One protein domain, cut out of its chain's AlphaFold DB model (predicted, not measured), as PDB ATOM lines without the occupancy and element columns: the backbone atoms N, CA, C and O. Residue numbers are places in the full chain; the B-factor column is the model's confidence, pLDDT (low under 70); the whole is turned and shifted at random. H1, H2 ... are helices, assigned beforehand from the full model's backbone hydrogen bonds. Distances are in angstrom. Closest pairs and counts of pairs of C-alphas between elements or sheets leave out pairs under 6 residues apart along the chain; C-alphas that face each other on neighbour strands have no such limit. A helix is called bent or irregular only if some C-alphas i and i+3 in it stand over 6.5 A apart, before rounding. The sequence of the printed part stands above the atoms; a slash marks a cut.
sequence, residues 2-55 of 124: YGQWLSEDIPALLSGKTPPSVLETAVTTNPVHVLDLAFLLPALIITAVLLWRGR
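AT A GLANCE: This is residues 2 to 55 of the 124 residues of an uncharacterized protein of Ktedonobacterales bacterium (UniProt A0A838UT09). One long, bent helix, H3, makes most of the length of a rod, and the chain before it folds loosely over its first arm: H1 crosses near H3a, and the short helix H2 sits at the end of the rod where the chain turns back. At the other end residues 48 to 54 stick out, with no other part of the printed chain beside them. The printed part has 54 residues with three named helices, H1, H2 and H3 in that order, and no named strand; its class is all helix. The whole is loose, with a radius of gyration of the C-alphas of 14.4 A, and spans 44 by 20 by 15 A.

HOW THE PARTS SIT: H3, residues 31 to 52, was assigned as one helix by its hydrogen bonds but is bent, with C-alphas 38 and 41 standing 6.9 A apart. Its arms, H3a of residues 31 to 38 and H3b of residues 41 to 52, stand at a steep tilt of 36 degrees, only just past shallow. H1, residues 3 to 15, is close to H3a but not clearly touching; their closest C-alphas, those of Trp 5 and His 33, are 6.4 A apart. The lines of H1 and H3a are about perpendicular, at 87 degrees. H2, residues 20 to 25, is close to H1 but not clearly touching, with the closest C-alphas, those of Glu 8 and Pro 20, 7.7 A apart. The lines of H1 and H2 are about perpendicular, at 78 degrees. H2 is apart from H3a and from H3b, and H1 is apart from H3b. In H2, H3a and H3b every O i to N i+4 pair is within hydrogen-bond range; in H1 8 of 9 are.

IN THESE COORDINATES: H3a measures 10.2 A from first to last C-alpha and begins at C-alpha 31, at (191.091, 214.482, 229.547). H3b measures 16.4 A and ends at C-alpha 52, at (169.560, 200.515, 213.797). H1 measures 18.1 A from C-alpha 3, at (175.856, 212.276, 234.786), to C-alpha 15. It is neither bent nor irregular, but only just: C-alphas 8 and 11 are 6.0 A apart. H2 measures 8.8 A.

THE WHOLE: The two C-alphas farthest apart, those of Leu 23 and Gly 54, are 44.4 A from each other. The printed part runs from residue 2 to residue 55 and has no cut. The links H1 to H2, of 4 residues, and H2 to H3, of 5, are tight. Mean pLDDT of the printed part of this model is 90.1, and no printed residue is under 70.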
ATOM      1  N   TYR A   2     178.451 209.009 233.294       83.50
ATOM      2  CA  TYR A   2     178.404 210.330 232.609       83.50
ATOM      3  C   TYR A   2     177.655 211.496 233.297       83.50
ATOM      4  O   TYR A   2     178.103 212.635 233.226       83.50
ATOM      5  N   GLY A   3     176.544 211.243 234.000       86.00
ATOM      6  CA  GLY A   3     175.856 212.276 234.786       86.00
ATOM      7  C   GLY A   3     176.724 212.927 235.872       86.00
ATOM      8  O   GLY A   3     176.545 214.101 236.158       86.00
ATOM      9  N   GLN A   4     177.697 212.202 236.430       85.50
ATOM     10  CA  GLN A   4     178.651 212.727 237.410       85.50
ATOM     11  C   GLN A   4     179.623 213.740 236.777       85.50
ATOM     12  O   GLN A   4     179.873 214.778 237.376       85.50
ATOM     13  N   TRP A   5     180.071 213.502 235.542       88.69
ATOM     14  CA  TRP A   5     180.928 214.404 234.773       88.69
ATOM     15  C   TRP A   5     180.165 215.698 234.495       88.69
ATOM     16  O   TRP A   5     180.599 216.784 234.859       88.69
ATOM     17  N   LEU A   6     178.942 215.564 233.966       90.31
ATOM     18  CA  LEU A   6     178.060 216.701 233.700       90.31
ATOM     19  C   LEU A   6     177.674 217.462 234.975       90.31
ATOM     20  O   LEU A   6     177.519 218.680 234.924       90.31
ATOM     21  N   SER A   7     177.530 216.776 236.115       91.19
ATOM     22  CA  SER A   7     177.229 217.420 237.400       91.19
ATOM     23  C   SER A   7     178.371 218.287 237.926       91.19
ATOM     24  O   SER A   7     178.122 219.183 238.724       91.19
ATOM     25  N   GLU A   8     179.599 218.049 237.466       89.75
ATOM     26  CA  GLU A   8     180.755 218.893 237.754       89.75
ATOM     27  C   GLU A   8     180.907 219.993 236.692       89.75
ATOM     28  O   GLU A   8     180.968 221.182 237.019       89.75
ATOM     29  N   ASP A   9     180.905 219.598 235.417       90.75
ATOM     30  CA  ASP A   9     181.244 220.472 234.296       90.75
ATOM     31  C   ASP A   9     180.178 221.552 234.060       90.75
ATOM     32  O   ASP A   9     180.518 222.716 233.833       90.75
ATOM     33  N   ILE A  10     178.883 221.213 234.142       93.00
ATOM     34  CA  ILE A  10     177.798 222.174 233.876       93.00
ATOM     35  C   ILE A  10     177.786 223.299 234.926       93.00
ATOM     36  O   ILE A  10     177.804 224.466 234.528       93.00
ATOM     37  N   PRO A  11     177.780 223.030 236.249       92.88
ATOM     38  CA  PRO A  11     177.814 224.106 237.240       92.88
ATOM     39  C   PRO A  11     179.093 224.944 237.180       92.88
ATOM     40  O   PRO A  11     179.030 226.165 237.358       92.88
ATOM     41  N   ALA A  12     180.245 224.324 236.909       90.38
ATOM     42  CA  ALA A  12     181.509 225.037 236.737       90.38
ATOM     43  C   ALA A  12     181.439 226.007 235.544       90.38
ATOM     44  O   ALA A  12     181.742 227.193 235.697       90.38
ATOM     45  N   LEU A  13     180.914 225.544 234.404       90.56
ATOM     46  CA  LEU A  13     180.724 226.360 233.205       90.56
ATOM     47  C   LEU A  13     179.752 227.526 233.444       90.56
ATOM     48  O   LEU A  13     180.056 228.664 233.094       90.56
ATOM     49  N   LEU A  14     178.608 227.261 234.085       95.06
ATOM     50  CA  LEU A  14     177.593 228.282 234.378       95.06
ATOM     51  C   LEU A  14     178.074 229.333 235.386       95.06
ATOM     52  O   LEU A  14     177.648 230.484 235.323       95.06
ATOM     53  N   SER A  15     178.948 228.950 236.318       93.38
ATOM     54  CA  SER A  15     179.498 229.858 237.331       93.38
ATOM     55  C   SER A  15     180.813 230.527 236.919       93.38
ATOM     56  O   SER A  15     181.331 231.342 237.684       93.38
ATOM     57  N   GLY A  16     181.354 230.200 235.738       89.44
ATOM     58  CA  GLY A  16     182.644 230.703 235.260       89.44
ATOM     59  C   GLY A  16     183.833 230.255 236.118       89.44
ATOM     60  O   GLY A  16     184.841 230.957 236.182       89.44
ATOM     61  N   LYS A  17     183.706 229.123 236.820       88.88
ATOM     62  CA  LYS A  17     184.734 228.581 237.718       88.88
ATOM     63  C   LYS A  17     185.448 227.403 237.072       88.88
ATOM     64  O   LYS A  17     184.872 226.667 236.279       88.88
ATOM     65  N   THR A  18     186.695 227.189 237.473       86.25
ATOM     66  CA  THR A  18     187.448 225.989 237.102       86.25
ATOM     67  C   THR A  18     186.866 224.761 237.819       86.25
ATOM     68  O   THR A  18     186.684 224.830 239.039       86.25
ATOM     69  N   PRO A  19     186.579 223.650 237.109       87.31
ATOM     70  CA  PRO A  19     186.109 222.415 237.731       87.31
ATOM     71  C   PRO A  19     187.118 221.863 238.757       87.31
ATOM     72  O   PRO A  19     188.327 221.953 238.522       87.31
ATOM     73  N   PRO A  20     186.665 221.273 239.877       84.56
ATOM     74  CA  PRO A  20     187.540 220.655 240.875       84.56
ATOM     75  C   PRO A  20     188.559 219.668 240.291       84.56
ATOM     76  O   PRO A  20     189.741 219.744 240.626       84.56
ATOM     77  N   SER A  21     188.149 218.811 239.352       84.50
ATOM     78  CA  SER A  21     189.030 217.804 238.744       84.50
ATOM     79  C   SER A  21     190.200 218.406 237.954       84.50
ATOM     80  O   SER A  21     191.273 217.807 237.850       84.50
ATOM     81  N   VAL A  22     190.028 219.624 237.436       86.44
ATOM     82  CA  VAL A  22     191.066 220.393 236.733       86.44
ATOM     83  C   VAL A  22     192.064 220.983 237.737       86.44
ATOM     84  O   VAL A  22     193.272 220.973 237.495       86.44
ATOM     85  N   LEU A  23     191.583 221.441 238.900       84.81
ATOM     86  CA  LEU A  23     192.432 221.978 239.970       84.81
ATOM     87  C   LEU A  23     193.314 220.900 240.610       84.81
ATOM     88  O   LEU A  23     194.474 221.165 240.916       84.81
ATOM     89  N   GLU A  24     192.786 219.689 240.784       81.88
ATOM     90  CA  GLU A  24     193.506 218.569 241.404       81.88
ATOM     91  C   GLU A  24     194.605 217.986 240.508       81.88
ATOM     92  O   GLU A  24     195.619 217.493 241.001       81.88
ATOM     93  N   THR A  25     194.420 218.045 239.188       77.00
ATOM     94  CA  THR A  25     195.331 217.418 238.217       77.00
ATOM     95  C   THR A  25     196.316 218.399 237.577       77.00
ATOM     96  O   THR A  25     197.245 217.964 236.898       77.00
ATOM     97  N   ALA A  26     196.145 219.709 237.800       78.31
ATOM     98  CA  ALA A  26     196.930 220.786 237.185       78.31
ATOM     99  C   ALA A  26     196.967 220.741 235.640       78.31
ATOM    100  O   ALA A  26     197.880 221.275 235.008       78.31
ATOM    101  N   VAL A  27     195.964 220.112 235.022       80.25
ATOM    102  CA  VAL A  27     195.775 220.067 233.565       80.25
ATOM    103  C   VAL A  27     194.796 221.173 233.165       80.25
ATOM    104  O   VAL A  27     194.019 221.633 233.986       80.25
ATOM    105  N   THR A  28     194.812 221.634 231.912       82.75
ATOM    106  CA  THR A  28     193.880 222.675 231.424       82.75
ATOM    107  C   THR A  28     192.431 222.192 231.301       82.75
ATOM    108  O   THR A  28     191.503 222.996 231.289       82.75
ATOM    109  N   THR A  29     192.232 220.882 231.190       84.88
ATOM    110  CA  THR A  29     190.938 220.212 231.071       84.88
ATOM    111  C   THR A  29     191.076 218.787 231.592       84.88
ATOM    112  O   THR A  29     192.172 218.227 231.555       84.88
ATOM    113  N   ASN A  30     189.985 218.192 232.071       88.31
ATOM    114  CA  ASN A  30     189.982 216.788 232.446       88.31
ATOM    115  C   ASN A  30     189.932 215.920 231.168       88.31
ATOM    116  O   ASN A  30     188.892 215.871 230.501       88.31
ATOM    117  N   PRO A  31     191.024 215.217 230.807       87.00
ATOM    118  CA  PRO A  31     191.091 214.482 229.547       87.00
ATOM    119  C   PRO A  31     190.100 213.314 229.495       87.00
ATOM    120  O   PRO A  31     189.650 212.959 228.407       87.00
ATOM    121  N   VAL A  32     189.722 212.747 230.647       88.62
ATOM    122  CA  VAL A  32     188.708 211.685 230.725       88.62
ATOM    123  C   VAL A  32     187.342 212.255 230.364       88.62
ATOM    124  O   VAL A  32     186.638 211.670 229.549       88.62
ATOM    125  N   HIS A  33     186.993 213.436 230.886       90.19
ATOM    126  CA  HIS A  33     185.706 214.061 230.574       90.19
ATOM    127  C   HIS A  33     185.577 214.402 229.097       90.19
ATOM    128  O   HIS A  33     184.545 214.131 228.482       90.19
ATOM    129  N   VAL A  34     186.646 214.944 228.514       90.88
ATOM    130  CA  VAL A  34     186.682 215.265 227.089       90.88
ATOM    131  C   VAL A  34     186.561 213.999 226.243       90.88
ATOM    132  O   VAL A  34     185.734 213.960 225.331       90.88
ATOM    133  N   LEU A  35     187.342 212.958 226.542       91.69
ATOM    134  CA  LEU A  35     187.286 211.697 225.804       91.69
ATOM    135  C   LEU A  35     185.884 211.073 225.863       91.69
ATOM    136  O   LEU A  35     185.342 210.685 224.828       91.69
ATOM    137  N   ASP A  36     185.286 211.036 227.049       91.75
ATOM    138  CA  ASP A  36     183.996 210.404 227.303       91.75
ATOM    139  C   ASP A  36     182.834 211.169 226.655       91.75
ATOM    140  O   ASP A  36     182.034 210.582 225.920       91.75
ATOM    141  N   LEU A  37     182.737 212.480 226.900       93.06
ATOM    142  CA  LEU A  37     181.583 213.292 226.502       93.06
ATOM    143  C   LEU A  37     181.672 213.820 225.068       93.06
ATOM    144  O   LEU A  37     180.644 213.906 224.396       93.06
ATOM    145  N   ALA A  38     182.867 214.181 224.588       93.50
ATOM    146  CA  ALA A  38     183.022 214.805 223.273       93.50
ATOM    147  C   ALA A  38     183.277 213.792 222.149       93.50
ATOM    148  O   ALA A  38     182.932 214.065 220.999       93.50
ATOM    149  N   PHE A  39     183.857 212.629 222.465       94.00
ATOM    150  CA  PHE A  39     184.278 211.660 221.450       94.00
ATOM    151  C   PHE A  39     183.582 210.310 221.591       94.00
ATOM    152  O   PHE A  39     182.858 209.903 220.680       94.00
ATOM    153  N   LEU A  40     183.764 209.622 222.719       93.56
ATOM    154  CA  LEU A  40     183.320 208.241 222.880       93.56
ATOM    155  C   LEU A  40     181.794 208.127 222.859       93.56
ATOM    156  O   LEU A  40     181.250 207.380 222.044       93.56
ATOM    157  N   LEU A  41     181.092 208.885 223.704       93.44
ATOM    158  CA  LEU A  41     179.634 208.824 223.778       93.44
ATOM    159  C   LEU A  41     178.966 209.232 222.446       93.44
ATOM    160  O   LEU A  41     178.117 208.472 221.968       93.44
ATOM    161  N   PRO A  42     179.357 210.337 221.777       96.25
ATOM    162  CA  PRO A  42     178.836 210.663 220.451       96.25
ATOM    163  C   PRO A  42     179.115 209.578 219.408       96.25
ATOM    164  O   PRO A  42     178.209 209.215 218.657       96.25
ATOM    165  N   ALA A  43     180.328 209.015 219.372       96.31
ATOM    166  CA  ALA A  43     180.675 207.954 218.429       96.31
ATOM    167  C   ALA A  43     179.839 206.684 218.658       96.31
ATOM    168  O   ALA A  43     179.358 206.084 217.691       96.31
ATOM    169  N   LEU A  44     179.608 206.302 219.919       94.88
ATOM    170  CA  LEU A  44     178.742 205.179 220.285       94.88
ATOM    171  C   LEU A  44     177.290 205.424 219.858       94.88
ATOM    172  O   LEU A  44     176.678 204.539 219.262       94.88
ATOM    173  N   ILE A  45     176.753 206.627 220.089       96.62
ATOM    174  CA  ILE A  45     175.389 206.997 219.670       96.62
ATOM    175  C   ILE A  45     175.259 206.952 218.146       96.62
ATOM    176  O   ILE A  45     174.326 206.339 217.626       96.62
ATOM    177  N   ILE A  46     176.196 207.565 217.417       97.44
ATOM    178  CA  ILE A  46     176.195 207.566 215.947       97.44
ATOM    179  C   ILE A  46     176.244 206.129 215.423       97.44
ATOM    180  O   ILE A  46     175.455 205.763 214.551       97.44
ATOM    181  N   THR A  47     177.119 205.300 215.984       96.19
ATOM    182  CA  THR A  47     177.277 203.897 215.584       96.19
ATOM    183  C   THR A  47     176.017 203.084 215.865       96.19
ATOM    184  O   THR A  47     175.545 202.380 214.974       96.19
ATOM    185  N   ALA A  48     175.407 203.244 217.043       94.12
ATOM    186  CA  ALA A  48     174.143 202.598 217.388       94.12
ATOM    187  C   ALA A  48     173.013 203.004 216.427       94.12
ATOM    188  O   ALA A  48     172.286 202.150 215.920       94.12
ATOM    189  N   VAL A  49     172.906 204.294 216.091       97.50
ATOM    190  CA  VAL A  49     171.920 204.791 215.118       97.50
ATOM    191  C   VAL A  49     172.180 204.238 213.714       97.50
ATOM    192  O   VAL A  49     171.230 203.903 213.005       97.50
ATOM    193  N   LEU A  50     173.440 204.133 213.288       95.56
ATOM    194  CA  LEU A  50     173.793 203.549 211.990       95.56
ATOM    195  C   LEU A  50     173.461 202.053 211.930       95.56
ATOM    196  O   LEU A  50     172.928 201.611 210.911       95.56
ATOM    197  N   LEU A  51     173.709 201.309 213.012       93.12
ATOM    198  CA  LEU A  51     173.314 199.905 213.151       93.12
ATOM    199  C   LEU A  51     171.792 199.741 213.092       93.12
ATOM    200  O   LEU A  51     171.301 198.944 212.296       93.12
ATOM    201  N   TRP A  52     171.030 200.546 213.841       94.06
ATOM    202  CA  TRP A  52     169.560 200.515 213.797       94.06
ATOM    203  C   TRP A  52     168.983 200.857 212.425       94.06
ATOM    204  O   TRP A  52     167.908 200.386 212.067       94.06
ATOM    205  N   ARG A  53     169.695 201.663 211.635       95.12
ATOM    206  CA  ARG A  53     169.315 202.000 210.255       95.12
ATOM    207  C   ARG A  53     169.818 200.990 209.219       95.12
ATOM    208  O   ARG A  53     169.689 201.263 208.028       95.12
ATOM    209  N   GLY A  54     170.430 199.881 209.643       89.38
ATOM    210  CA  GLY A  54     170.973 198.854 208.752       89.38
ATOM    211  C   GLY A  54     172.094 199.359 207.839       89.38
ATOM    212  O   GLY A  54     172.271 198.845 206.738       89.38
ATOM    213  N   ARG A  55     172.828 200.409 208.239       92.06
ATOM    214  CA  ARG A  55     173.899 200.981 207.408       92.06
ATOM    215  C   ARG A  55     175.217 200.236 207.625       92.06
ATOM    216  O   ARG A  55     175.610 200.058 208.777       92.06
TER     217      ARG A  55